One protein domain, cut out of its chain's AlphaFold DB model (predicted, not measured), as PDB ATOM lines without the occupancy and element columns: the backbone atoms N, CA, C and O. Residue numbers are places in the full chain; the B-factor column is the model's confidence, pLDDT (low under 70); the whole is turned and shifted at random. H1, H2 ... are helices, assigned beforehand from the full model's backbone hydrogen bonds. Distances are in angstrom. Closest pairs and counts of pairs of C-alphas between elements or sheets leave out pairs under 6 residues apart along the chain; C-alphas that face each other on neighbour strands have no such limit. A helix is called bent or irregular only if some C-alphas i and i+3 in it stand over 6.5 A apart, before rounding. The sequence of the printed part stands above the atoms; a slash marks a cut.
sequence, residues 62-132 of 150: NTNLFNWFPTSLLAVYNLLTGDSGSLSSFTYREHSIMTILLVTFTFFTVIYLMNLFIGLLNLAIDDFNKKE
ATOM      1  N   ASN A  62     132.047 -79.567  59.211       86.00
ATOM      2  CA  ASN A  62     132.888 -78.368  59.209       86.00
ATOM      3  C   ASN A  62     134.085 -78.468  60.169       86.00
ATOM      4  O   ASN A  62     135.080 -77.779  59.948       86.00
ATOM      5  N   THR A  63     134.022 -79.339  61.184       87.50
ATOM      6  CA  THR A  63     135.069 -79.539  62.205       87.50
ATOM      7  C   THR A  63     136.424 -79.852  61.569       87.50
ATOM      8  O   THR A  63     137.452 -79.335  61.995       87.50
ATOM      9  N   ASN A  64     136.421 -80.642  60.491       88.56
ATOM     10  CA  ASN A  64     137.570 -80.771  59.601       88.56
ATOM     11  C   ASN A  64     137.124 -80.806  58.130       88.56
ATOM     12  O   ASN A  64     136.776 -81.858  57.586       88.56
ATOM     13  N   LEU A  65     137.215 -79.657  57.456       87.94
ATOM     14  CA  LEU A  65     136.888 -79.537  56.033       87.94
ATOM     15  C   LEU A  65     137.824 -80.346  55.119       87.94
ATOM     16  O   LEU A  65     137.416 -80.728  54.021       87.94
ATOM     17  N   PHE A  66     139.048 -80.663  55.556       88.50
ATOM     18  CA  PHE A  66     140.018 -81.428  54.768       88.50
ATOM     19  C   PHE A  66     139.745 -82.936  54.743       88.50
ATOM     20  O   PHE A  66     140.290 -83.633  53.890       88.50
ATOM     21  N   ASN A  67     138.850 -83.438  55.598       85.38
ATOM     22  CA  ASN A  67     138.495 -84.861  55.662       85.38
ATOM     23  C   ASN A  67     137.739 -85.360  54.405       85.38
ATOM     24  O   ASN A  67     137.592 -86.556  54.163       85.38
ATOM     25  N   TRP A  68     137.231 -84.458  53.561       83.44
ATOM     26  CA  TRP A  68     136.556 -84.835  52.319       83.44
ATOM     27  C   TRP A  68     136.948 -83.920  51.168       83.44
ATOM     28  O   TRP A  68     137.067 -82.710  51.317       83.44
ATOM     29  N   PHE A  69     137.148 -84.511  49.991       85.06
ATOM     30  CA  PHE A  69     137.778 -83.823  48.866       85.06
ATOM     31  C   PHE A  69     137.052 -82.524  48.434       85.06
ATOM     32  O   PHE A  69     137.706 -81.482  48.386       85.06
ATOM     33  N   PRO A  70     135.726 -82.493  48.199       86.12
ATOM     34  CA  PRO A  70     135.023 -81.246  47.883       86.12
ATOM     35  C   PRO A  70     135.111 -80.173  48.978       86.12
ATOM     36  O   PRO A  70     135.322 -79.004  48.662       86.12
ATOM     37  N   THR A  71     135.004 -80.546  50.258       85.88
ATOM     38  CA  THR A  71     135.157 -79.586  51.364       85.88
ATOM     39  C   THR A  71     136.606 -79.137  51.539       85.88
ATOM     40  O   THR A  71     136.820 -78.002  51.942       85.88
ATOM     41  N   SER A  72     137.601 -79.945  51.153       89.38
ATOM     42  CA  SER A  72     139.010 -79.527  51.156       89.38
ATOM     43  C   SER A  72     139.280 -78.444  50.111       89.38
ATOM     44  O   SER A  72     140.006 -77.490  50.377       89.38
ATOM     45  N   LEU A  73     138.632 -78.535  48.942       89.81
ATOM     46  CA  LEU A  73     138.708 -77.493  47.921       89.81
ATOM     47  C   LEU A  73     138.033 -76.207  48.415       89.81
ATOM     48  O   LEU A  73     138.574 -75.120  48.231       89.81
ATOM     49  N   LEU A  74     136.885 -76.342  49.084       89.44
ATOM     50  CA  LEU A  74     136.208 -75.222  49.732       89.44
ATOM     51  C   LEU A  74     137.059 -74.602  50.854       89.44
ATOM     52  O   LEU A  74     137.094 -73.386  50.982       89.44
ATOM     53  N   ALA A  75     137.792 -75.404  51.627       88.69
ATOM     54  CA  ALA A  75     138.695 -74.911  52.663       88.69
ATOM     55  C   ALA A  75     139.830 -74.067  52.071       88.69
ATOM     56  O   ALA A  75     140.127 -72.990  52.581       88.69
ATOM     57  N   VAL A  76     140.427 -74.516  50.962       90.44
ATOM     58  CA  VAL A  76     141.430 -73.731  50.221       90.44
ATOM     59  C   VAL A  76     140.811 -72.454  49.657       90.44
ATOM     60  O   VAL A  76     141.435 -71.398  49.712       90.44
ATOM     61  N   TYR A  77     139.581 -72.523  49.147       89.50
ATOM     62  CA  TYR A  77     138.857 -71.342  48.686       89.50
ATOM     63  C   TYR A  77     138.674 -70.317  49.815       89.50
ATOM     64  O   TYR A  77     139.108 -69.177  49.666       89.50
ATOM     65  N   ASN A  78     138.136 -70.741  50.962       86.94
ATOM     66  CA  ASN A  78     137.942 -69.892  52.138       86.94
ATOM     67  C   ASN A  78     139.276 -69.326  52.655       86.94
ATOM     68  O   ASN A  78     139.348 -68.161  53.026       86.94
ATOM     69  N   LEU A  79     140.361 -70.107  52.623       87.50
ATOM     70  CA  LEU A  79     141.697 -69.625  52.983       87.50
ATOM     71  C   LEU A  79     142.150 -68.453  52.095       87.50
ATOM     72  O   LEU A  79     142.771 -67.515  52.588       87.50
ATOM     73  N   LEU A  80     141.849 -68.505  50.796       87.81
ATOM     74  CA  LEU A  80     142.244 -67.474  49.832       87.81
ATOM     75  C   LEU A  80     141.342 -66.238  49.882       87.81
ATOM     76  O   LEU A  80     141.827 -65.123  49.699       87.81
ATOM     77  N   THR A  81     140.039 -66.424  50.093       85.81
ATOM     78  CA  THR A  81     139.070 -65.319  50.120       85.81
ATOM     79  C   THR A  81     138.898 -64.689  51.499       85.81
ATOM     80  O   THR A  81     138.284 -63.628  51.600       85.81
ATOM     81  N   GLY A  82     139.447 -65.314  52.542       81.00
ATOM     82  CA  GLY A  82     139.289 -64.906  53.933       81.00
ATOM     83  C   GLY A  82     138.149 -65.633  54.653       81.00
ATOM     84  O   GLY A  82     137.353 -66.359  54.051       81.00
ATOM     85  N   ASP A  83     138.092 -65.438  55.972       71.62
ATOM     86  CA  ASP A  83     137.154 -66.135  56.853       71.62
ATOM     87  C   ASP A  83     135.685 -65.863  56.484       71.62
ATOM     88  O   ASP A  83     135.264 -64.729  56.255       71.62
ATOM     89  N   SER A  84     134.898 -66.937  56.452       66.69
ATOM     90  CA  SER A  84     133.464 -66.917  56.160       66.69
ATOM     91  C   SER A  84     132.604 -66.631  57.394       66.69
ATOM     92  O   SER A  84     131.384 -66.544  57.256       66.69
ATOM     93  N   GLY A  85     133.211 -66.487  58.583       69.19
ATOM     94  CA  GLY A  85     132.634 -65.901  59.796       69.19
ATOM     95  C   GLY A  85     131.164 -66.246  60.037       69.19
ATOM     96  O   GLY A  85     130.835 -67.332  60.509       69.19
ATOM     97  N   SER A  86     130.263 -65.321  59.694       61.19
ATOM     98  CA  SER A  86     128.808 -65.421  59.907       61.19
ATOM     99  C   SER A  86     128.121 -66.617  59.234       61.19
ATOM    100  O   SER A  86     126.995 -66.948  59.602       61.19
ATOM    101  N   LEU A  87     128.778 -67.266  58.270       60.31
ATOM    102  CA  LEU A  87     128.283 -68.449  57.564       60.31
ATOM    103  C   LEU A  87     128.942 -69.754  58.039       60.31
ATOM    104  O   LEU A  87     128.549 -70.820  57.572       60.31
ATOM    105  N   SER A  88     129.898 -69.691  58.976       66.31
ATOM    106  CA  SER A  88     130.571 -70.871  59.557       66.31
ATOM    107  C   SER A  88     129.642 -71.764  60.385       66.31
ATOM    108  O   SER A  88     129.916 -72.951  60.551       66.31
ATOM    109  N   SER A  89     128.526 -71.209  60.871       68.88
ATOM    110  CA  SER A  89     127.515 -71.931  61.649       68.88
ATOM    111  C   SER A  89     126.716 -72.940  60.824       68.88
ATOM    112  O   SER A  89     126.070 -73.813  61.401       68.88
ATOM    113  N   PHE A  90     126.735 -72.833  59.491       78.88
ATOM    114  CA  PHE A  90     126.069 -73.783  58.610       78.88
ATOM    115  C   PHE A  90     127.052 -74.830  58.125       78.88
ATOM    116  O   PHE A  90     128.100 -74.517  57.559       78.88
ATOM    117  N   THR A  91     126.673 -76.090  58.279       85.50
ATOM    118  CA  THR A  91     127.506 -77.198  57.844       85.50
ATOM    119  C   THR A  91     127.478 -77.311  56.308       85.50
ATOM    120  O   THR A  91     126.417 -77.451  55.688       85.50
ATOM    121  N   TYR A  92     128.637 -77.146  55.654       85.00
ATOM    122  CA  TYR A  92     128.711 -76.873  54.207       85.00
ATOM    123  C   TYR A  92     128.270 -78.049  53.338       85.00
ATOM    124  O   TYR A  92     127.822 -77.851  52.201       85.00
ATOM    125  N   ARG A  93     128.427 -79.274  53.849       84.94
ATOM    126  CA  ARG A  93     128.025 -80.496  53.149       84.94
ATOM    127  C   ARG A  93     126.510 -80.670  53.179       84.94
ATOM    128  O   ARG A  93     125.917 -81.066  52.179       84.94
ATOM    129  N   GLU A  94     125.901 -80.360  54.311       88.88
ATOM    130  CA  GLU A  94     124.478 -80.477  54.596       88.88
ATOM    131  C   GLU A  94     123.685 -79.372  53.882       88.88
ATOM    132  O   GLU A  94     122.577 -79.608  53.400       88.88
ATOM    133  N   HIS A  95     124.279 -78.184  53.731       88.44
ATOM    134  CA  HIS A  95     123.659 -77.016  53.102       88.44
ATOM    135  C   HIS A  95     124.317 -76.625  51.772       88.44
ATOM    136  O   HIS A  95     124.696 -75.475  51.549       88.44
ATOM    137  N   SER A  96     124.391 -77.578  50.841       85.62
ATOM    138  CA  SER A  96     125.064 -77.413  49.541       85.62
ATOM    139  C   SER A  96     124.616 -76.187  48.729       85.62
ATOM    140  O   SER A  96     125.450 -75.526  48.116       85.62
ATOM    141  N   ILE A  97     123.324 -75.837  48.752       90.56
ATOM    142  CA  ILE A  97     122.789 -74.654  48.051       90.56
ATOM    143  C   ILE A  97     123.386 -73.363  48.622       90.56
ATOM    144  O   ILE A  97     123.810 -72.494  47.861       90.56
ATOM    145  N   MET A  98     123.450 -73.252  49.953       87.06
ATOM    146  CA  MET A  98     124.044 -72.095  50.625       87.06
ATOM    147  C   MET A  98     125.532 -71.993  50.290       87.06
ATOM    148  O   MET A  98     126.009 -70.916  49.948       87.06
ATOM    149  N   THR A  99     126.247 -73.120  50.308       88.31
ATOM    150  CA  THR A  99     127.667 -73.192  49.939       88.31
ATOM    151  C   THR A  99     127.913 -72.701  48.512       88.31
ATOM    152  O   THR A  99     128.808 -71.892  48.283       88.31
ATOM    153  N   ILE A 100     127.099 -73.136  47.545       90.12
ATOM    154  CA  ILE A 100     127.216 -72.690  46.147       90.12
ATOM    155  C   ILE A 100     126.956 -71.186  46.035       90.12
ATOM    156  O   ILE A 100     127.690 -70.484  45.334       90.12
ATOM    157  N   LEU A 101     125.930 -70.684  46.728       91.00
ATOM    158  CA  LEU A 101     125.604 -69.262  46.731       91.00
ATOM    159  C   LEU A 101     126.742 -68.434  47.334       91.00
ATOM    160  O   LEU A 101     127.122 -67.429  46.739       91.00
ATOM    161  N   LEU A 102     127.311 -68.886  48.455       87.81
ATOM    162  CA  LEU A 102     128.462 -68.267  49.106       87.81
ATOM    163  C   LEU A 102     129.636 -68.171  48.136       87.81
ATOM    164  O   LEU A 102     130.040 -67.060  47.813       87.81
ATOM    165  N   VAL A 103     130.105 -69.305  47.604       89.12
ATOM    166  CA  VAL A 103     131.247 -69.357  46.675       89.12
ATOM    167  C   VAL A 103     131.022 -68.454  45.462       89.12
ATOM    168  O   VAL A 103     131.925 -67.735  45.039       89.12
ATOM    169  N   THR A 104     129.808 -68.447  44.905       92.25
ATOM    170  CA  THR A 104     129.470 -67.603  43.749       92.25
ATOM    171  C   THR A 104     129.492 -66.118  44.111       92.25
ATOM    172  O   THR A 104     130.047 -65.298  43.377       92.25
ATOM    173  N   PHE A 105     128.909 -65.763  45.254       90.31
ATOM    174  CA  PHE A 105     128.844 -64.390  45.738       90.31
ATOM    175  C   PHE A 105     130.235 -63.829  46.056       90.31
ATOM    176  O   PHE A 105     130.573 -62.724  45.618       90.31
ATOM    177  N   THR A 106     131.073 -64.585  46.766       88.31
ATOM    178  CA  THR A 106     132.445 -64.179  47.098       88.31
ATOM    179  C   THR A 106     133.341 -64.158  45.865       88.31
ATOM    180  O   THR A 106     134.164 -63.256  45.732       88.31
ATOM    181  N   PHE A 107     133.142 -65.059  44.898       89.75
ATOM    182  CA  PHE A 107     133.839 -64.990  43.613       89.75
ATOM    183  C   PHE A 107     133.518 -63.683  42.875       89.75
ATOM    184  O   PHE A 107     134.423 -62.984  42.417       89.75
ATOM    185  N   PHE A 108     132.240 -63.307  42.799       92.31
ATOM    186  CA  PHE A 108     131.847 -62.067  42.137       92.31
ATOM    187  C   PHE A 108     132.380 -60.825  42.863       92.31
ATOM    188  O   PHE A 108     132.873 -59.897  42.231       92.31
ATOM    189  N   THR A 109     132.313 -60.795  44.190       89.75
ATOM    190  CA  THR A 109     132.692 -59.608  44.967       89.75
ATOM    191  C   THR A 109     134.202 -59.493  45.172       89.75
ATOM    192  O   THR A 109     134.804 -58.514  44.736       89.75
ATOM    193  N   VAL A 110     134.827 -60.491  45.798       88.31
ATOM    194  CA  VAL A 110     136.241 -60.454  46.200       88.31
ATOM    195  C   VAL A 110     137.165 -60.624  45.002       88.31
ATOM    196  O   VAL A 110     138.174 -59.939  44.913       88.31
ATOM    197  N   ILE A 111     136.839 -61.516  44.067       90.12
ATOM    198  CA  ILE A 111     137.738 -61.800  42.941       90.12
ATOM    199  C   ILE A 111     137.416 -60.889  41.763       90.12
ATOM    200  O   ILE A 111     138.312 -60.236  41.239       90.12
ATOM    201  N   TYR A 112     136.162 -60.822  41.319       94.25
ATOM    202  CA  TYR A 112     135.836 -60.048  40.122       94.25
ATOM    203  C   TYR A 112     135.766 -58.540  40.403       94.25
ATOM    204  O   TYR A 112     136.528 -57.770  39.814       94.25
ATOM    205  N   LEU A 113     134.894 -58.104  41.318       95.31
ATOM    206  CA  LEU A 113     134.673 -56.677  41.558       95.31
ATOM    207  C   LEU A 113     135.871 -55.982  42.207       95.31
ATOM    208  O   LEU A 113     136.194 -54.884  41.767       95.31
ATOM    209  N   MET A 114     136.553 -56.575  43.199       93.88
ATOM    210  CA  MET A 114     137.735 -55.918  43.786       93.88
ATOM    211  C   MET A 114     138.860 -55.761  42.762       93.88
ATOM    212  O   MET A 114     139.439 -54.681  42.670       93.88
ATOM    213  N   ASN A 115     139.142 -56.785  41.950       92.56
ATOM    214  CA  ASN A 115     140.185 -56.678  40.925       92.56
ATOM    215  C   ASN A 115     139.818 -55.650  39.847       92.56
ATOM    216  O   ASN A 115     140.673 -54.867  39.428       92.56
ATOM    217  N   LEU A 116     138.546 -55.596  39.437       95.69
ATOM    218  CA  LEU A 116     138.054 -54.556  38.533       95.69
ATOM    219  C   LEU A 116     138.185 -53.162  39.161       95.69
ATOM    220  O   LEU A 116     138.665 -52.237  38.511       95.69
ATOM    221  N   PHE A 117     137.787 -53.016  40.423       96.75
ATOM    222  CA  PHE A 117     137.858 -51.757  41.156       96.75
ATOM    223  C   PHE A 117     139.299 -51.265  41.291       96.75
ATOM    224  O   PHE A 117     139.560 -50.101  41.005       96.75
ATOM    225  N   ILE A 118     140.246 -52.143  41.639       95.94
ATOM    226  CA  ILE A 118     141.677 -51.814  41.695       95.94
ATOM    227  C   ILE A 118     142.181 -51.358  40.318       95.94
ATOM    228  O   ILE A 118     142.905 -50.369  40.233       95.94
ATOM    229  N   GLY A 119     141.769 -52.023  39.234       95.81
ATOM    230  CA  GLY A 119     142.138 -51.633  37.869       95.81
ATOM    231  C   GLY A 119     141.600 -50.255  37.469       95.81
ATOM    232  O   GLY A 119     142.345 -49.426  36.945       95.81
ATOM    233  N   LEU A 120     140.325 -49.985  37.761       96.19
ATOM    234  CA  LEU A 120     139.700 -48.682  37.513       96.19
ATOM    235  C   LEU A 120     140.320 -47.579  38.378       96.19
ATOM    236  O   LEU A 120     140.544 -46.473  37.894       96.19
ATOM    237  N   LEU A 121     140.633 -47.887  39.637       95.19
ATOM    238  CA  LEU A 121     141.300 -46.964  40.545       95.19
ATOM    239  C   LEU A 121     142.703 -46.616  40.043       95.19
ATOM    240  O   LEU A 121     143.060 -45.443  40.022       95.19
ATOM    241  N   ASN A 122     143.473 -47.610  39.592       94.31
ATOM    242  CA  ASN A 122     144.795 -47.387  39.011       94.31
ATOM    243  C   ASN A 122     144.725 -46.474  37.778       94.31
ATOM    244  O   ASN A 122     145.521 -45.547  37.658       94.31
ATOM    245  N   LEU A 123     143.743 -46.697  36.897       92.69
ATOM    246  CA  LEU A 123     143.523 -45.846  35.728       92.69
ATOM    247  C   LEU A 123     143.165 -44.406  36.122       92.69
ATOM    248  O   LEU A 123     143.694 -43.462  35.545       92.69
ATOM    249  N   ALA A 124     142.288 -44.228  37.113       89.94
ATOM    250  CA  ALA A 124     141.920 -42.902  37.594       89.94
ATOM    251  C   ALA A 124     143.113 -42.176  38.239       89.94
ATOM    252  O   ALA A 124     143.333 -41.002  37.963       89.94
ATOM    253  N   ILE A 125     143.912 -42.866  39.064       86.88
ATOM    254  CA  ILE A 125     145.110 -42.289  39.695       86.88
ATOM    255  C   ILE A 125     146.110 -41.801  38.640       86.88
ATOM    256  O   ILE A 125     146.677 -40.724  38.818       86.88
ATOM    257  N   ASP A 126     146.309 -42.552  37.556       86.12
ATOM    258  CA  ASP A 126     147.217 -42.159  36.472       86.12
ATOM    259  C   ASP A 126     146.807 -40.817  35.838       86.12
ATOM    260  O   ASP A 126     147.646 -39.941  35.629       86.12
ATOM    261  N   ASP A 127     145.503 -40.596  35.639       83.38
ATOM    262  CA  ASP A 127     144.993 -39.365  35.026       83.38
ATOM    263  C   ASP A 127     145.079 -38.131  35.953       83.38
ATOM    264  O   ASP A 127     145.237 -37.005  35.471       83.38
ATOM    265  N   PHE A 128     145.039 -38.336  37.277       74.31
ATOM    266  CA  PHE A 128     145.188 -37.275  38.288       74.31
ATOM    267  C   PHE A 128     146.631 -37.059  38.766       74.31
ATOM    268  O   PHE A 128     146.924 -36.046  39.405       74.31
ATOM    269  N   ASN A 129     147.572 -37.953  38.449       71.69
ATOM    270  CA  ASN A 129     148.988 -37.805  38.808       71.69
ATOM    271  C   ASN A 129     149.739 -36.852  37.854       71.69
ATOM    272  O   ASN A 129     150.885 -37.084  37.453       71.69
ATOM    273  N   LYS A 130     149.096 -35.743  37.475       80.94
ATOM    274  CA  LYS A 130     149.685 -34.714  36.618       80.94
ATOM    275  C   LYS A 130     150.445 -33.719  37.481       80.94
ATOM    276  O   LYS A 130     149.877 -32.862  38.157       80.94
ATOM    277  N   LYS A 131     151.775 -33.803  37.413       78.19
ATOM    278  CA  LYS A 131     152.701 -32.900  38.118       78.19
ATOM    279  C   LYS A 131     152.404 -31.418  37.850       78.19
ATOM    280  O   LYS A 131     152.648 -30.583  38.713       78.19
ATOM    281  N   GLU A 132     151.868 -31.102  36.676       79.94
ATOM    282  CA  GLU A 132     151.470 -29.753  36.268       79.94
ATOM    283  C   GLU A 132     150.322 -29.199  37.121       79.94
ATOM    284  O   GLU A 132     150.451 -28.112  37.681       79.94
TER     285      GLU A 132
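AT A GLANCE: This is residues 62 to 132 of the 150 residues of the protein "Ion_trans domain-containing protein" of Rhizophagus irregularis (UniProt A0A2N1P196). One long helix, H2, makes most of the length of the shape, with a much shorter helix, H1, alongside its first part and slanting towards it, and a long loop, residues 82 to 95, that folds back from the end of H1 to the start of H2. The far part of H2 and the short tail after it, residues 112 to 132, stick out as an arm that makes most of the length, while the other residues form a small body. The printed part has 71 residues with two named helices, H1 then H2 along the chain, and no named strand; the class is all helix. The whole is extended, with a radius of gyration of the C-alphas of 17.4 A and spans of 60 by 19 by 19 A.

IN THESE COORDINATES: H2 is residues 96 to 128, 46.3 A from first to last C-alpha, from C-alpha 96 at (125.064, -77.413, 49.541) to C-alpha 128 at (145.188, -37.275, 38.288). It is neither bent nor irregular, but only just: C-alphas 110 and 113 are 6.2 A apart. H1 is residues 69 to 81, 18.6 A long, beginning with C-alpha 69 at (137.778, -83.823, 48.866).

HOW THE PARTS SIT: H1 and H2 are close but not clearly touching, and their closest C-alphas, those of Thr 81 and Val 110, are 6.9 A apart. They run the same way at a shallow tilt of 28 degrees. In H1 every O i to N i+4 pair is within hydrogen-bond range; in H2, 26 of 29 are.

THE WHOLE: The C-alphas of Glu 94 and Glu 132, the two farthest apart, are 60.3 A apart. Without residues 112 to 132, which stand free, the body spans 27 by 19 by 17 A. The printed part has no cut. The link from H1 to H2, residues 82 to 95, is long. The mean pLDDT of the printed part is 86.0, and residues 84 to 89 are under 70.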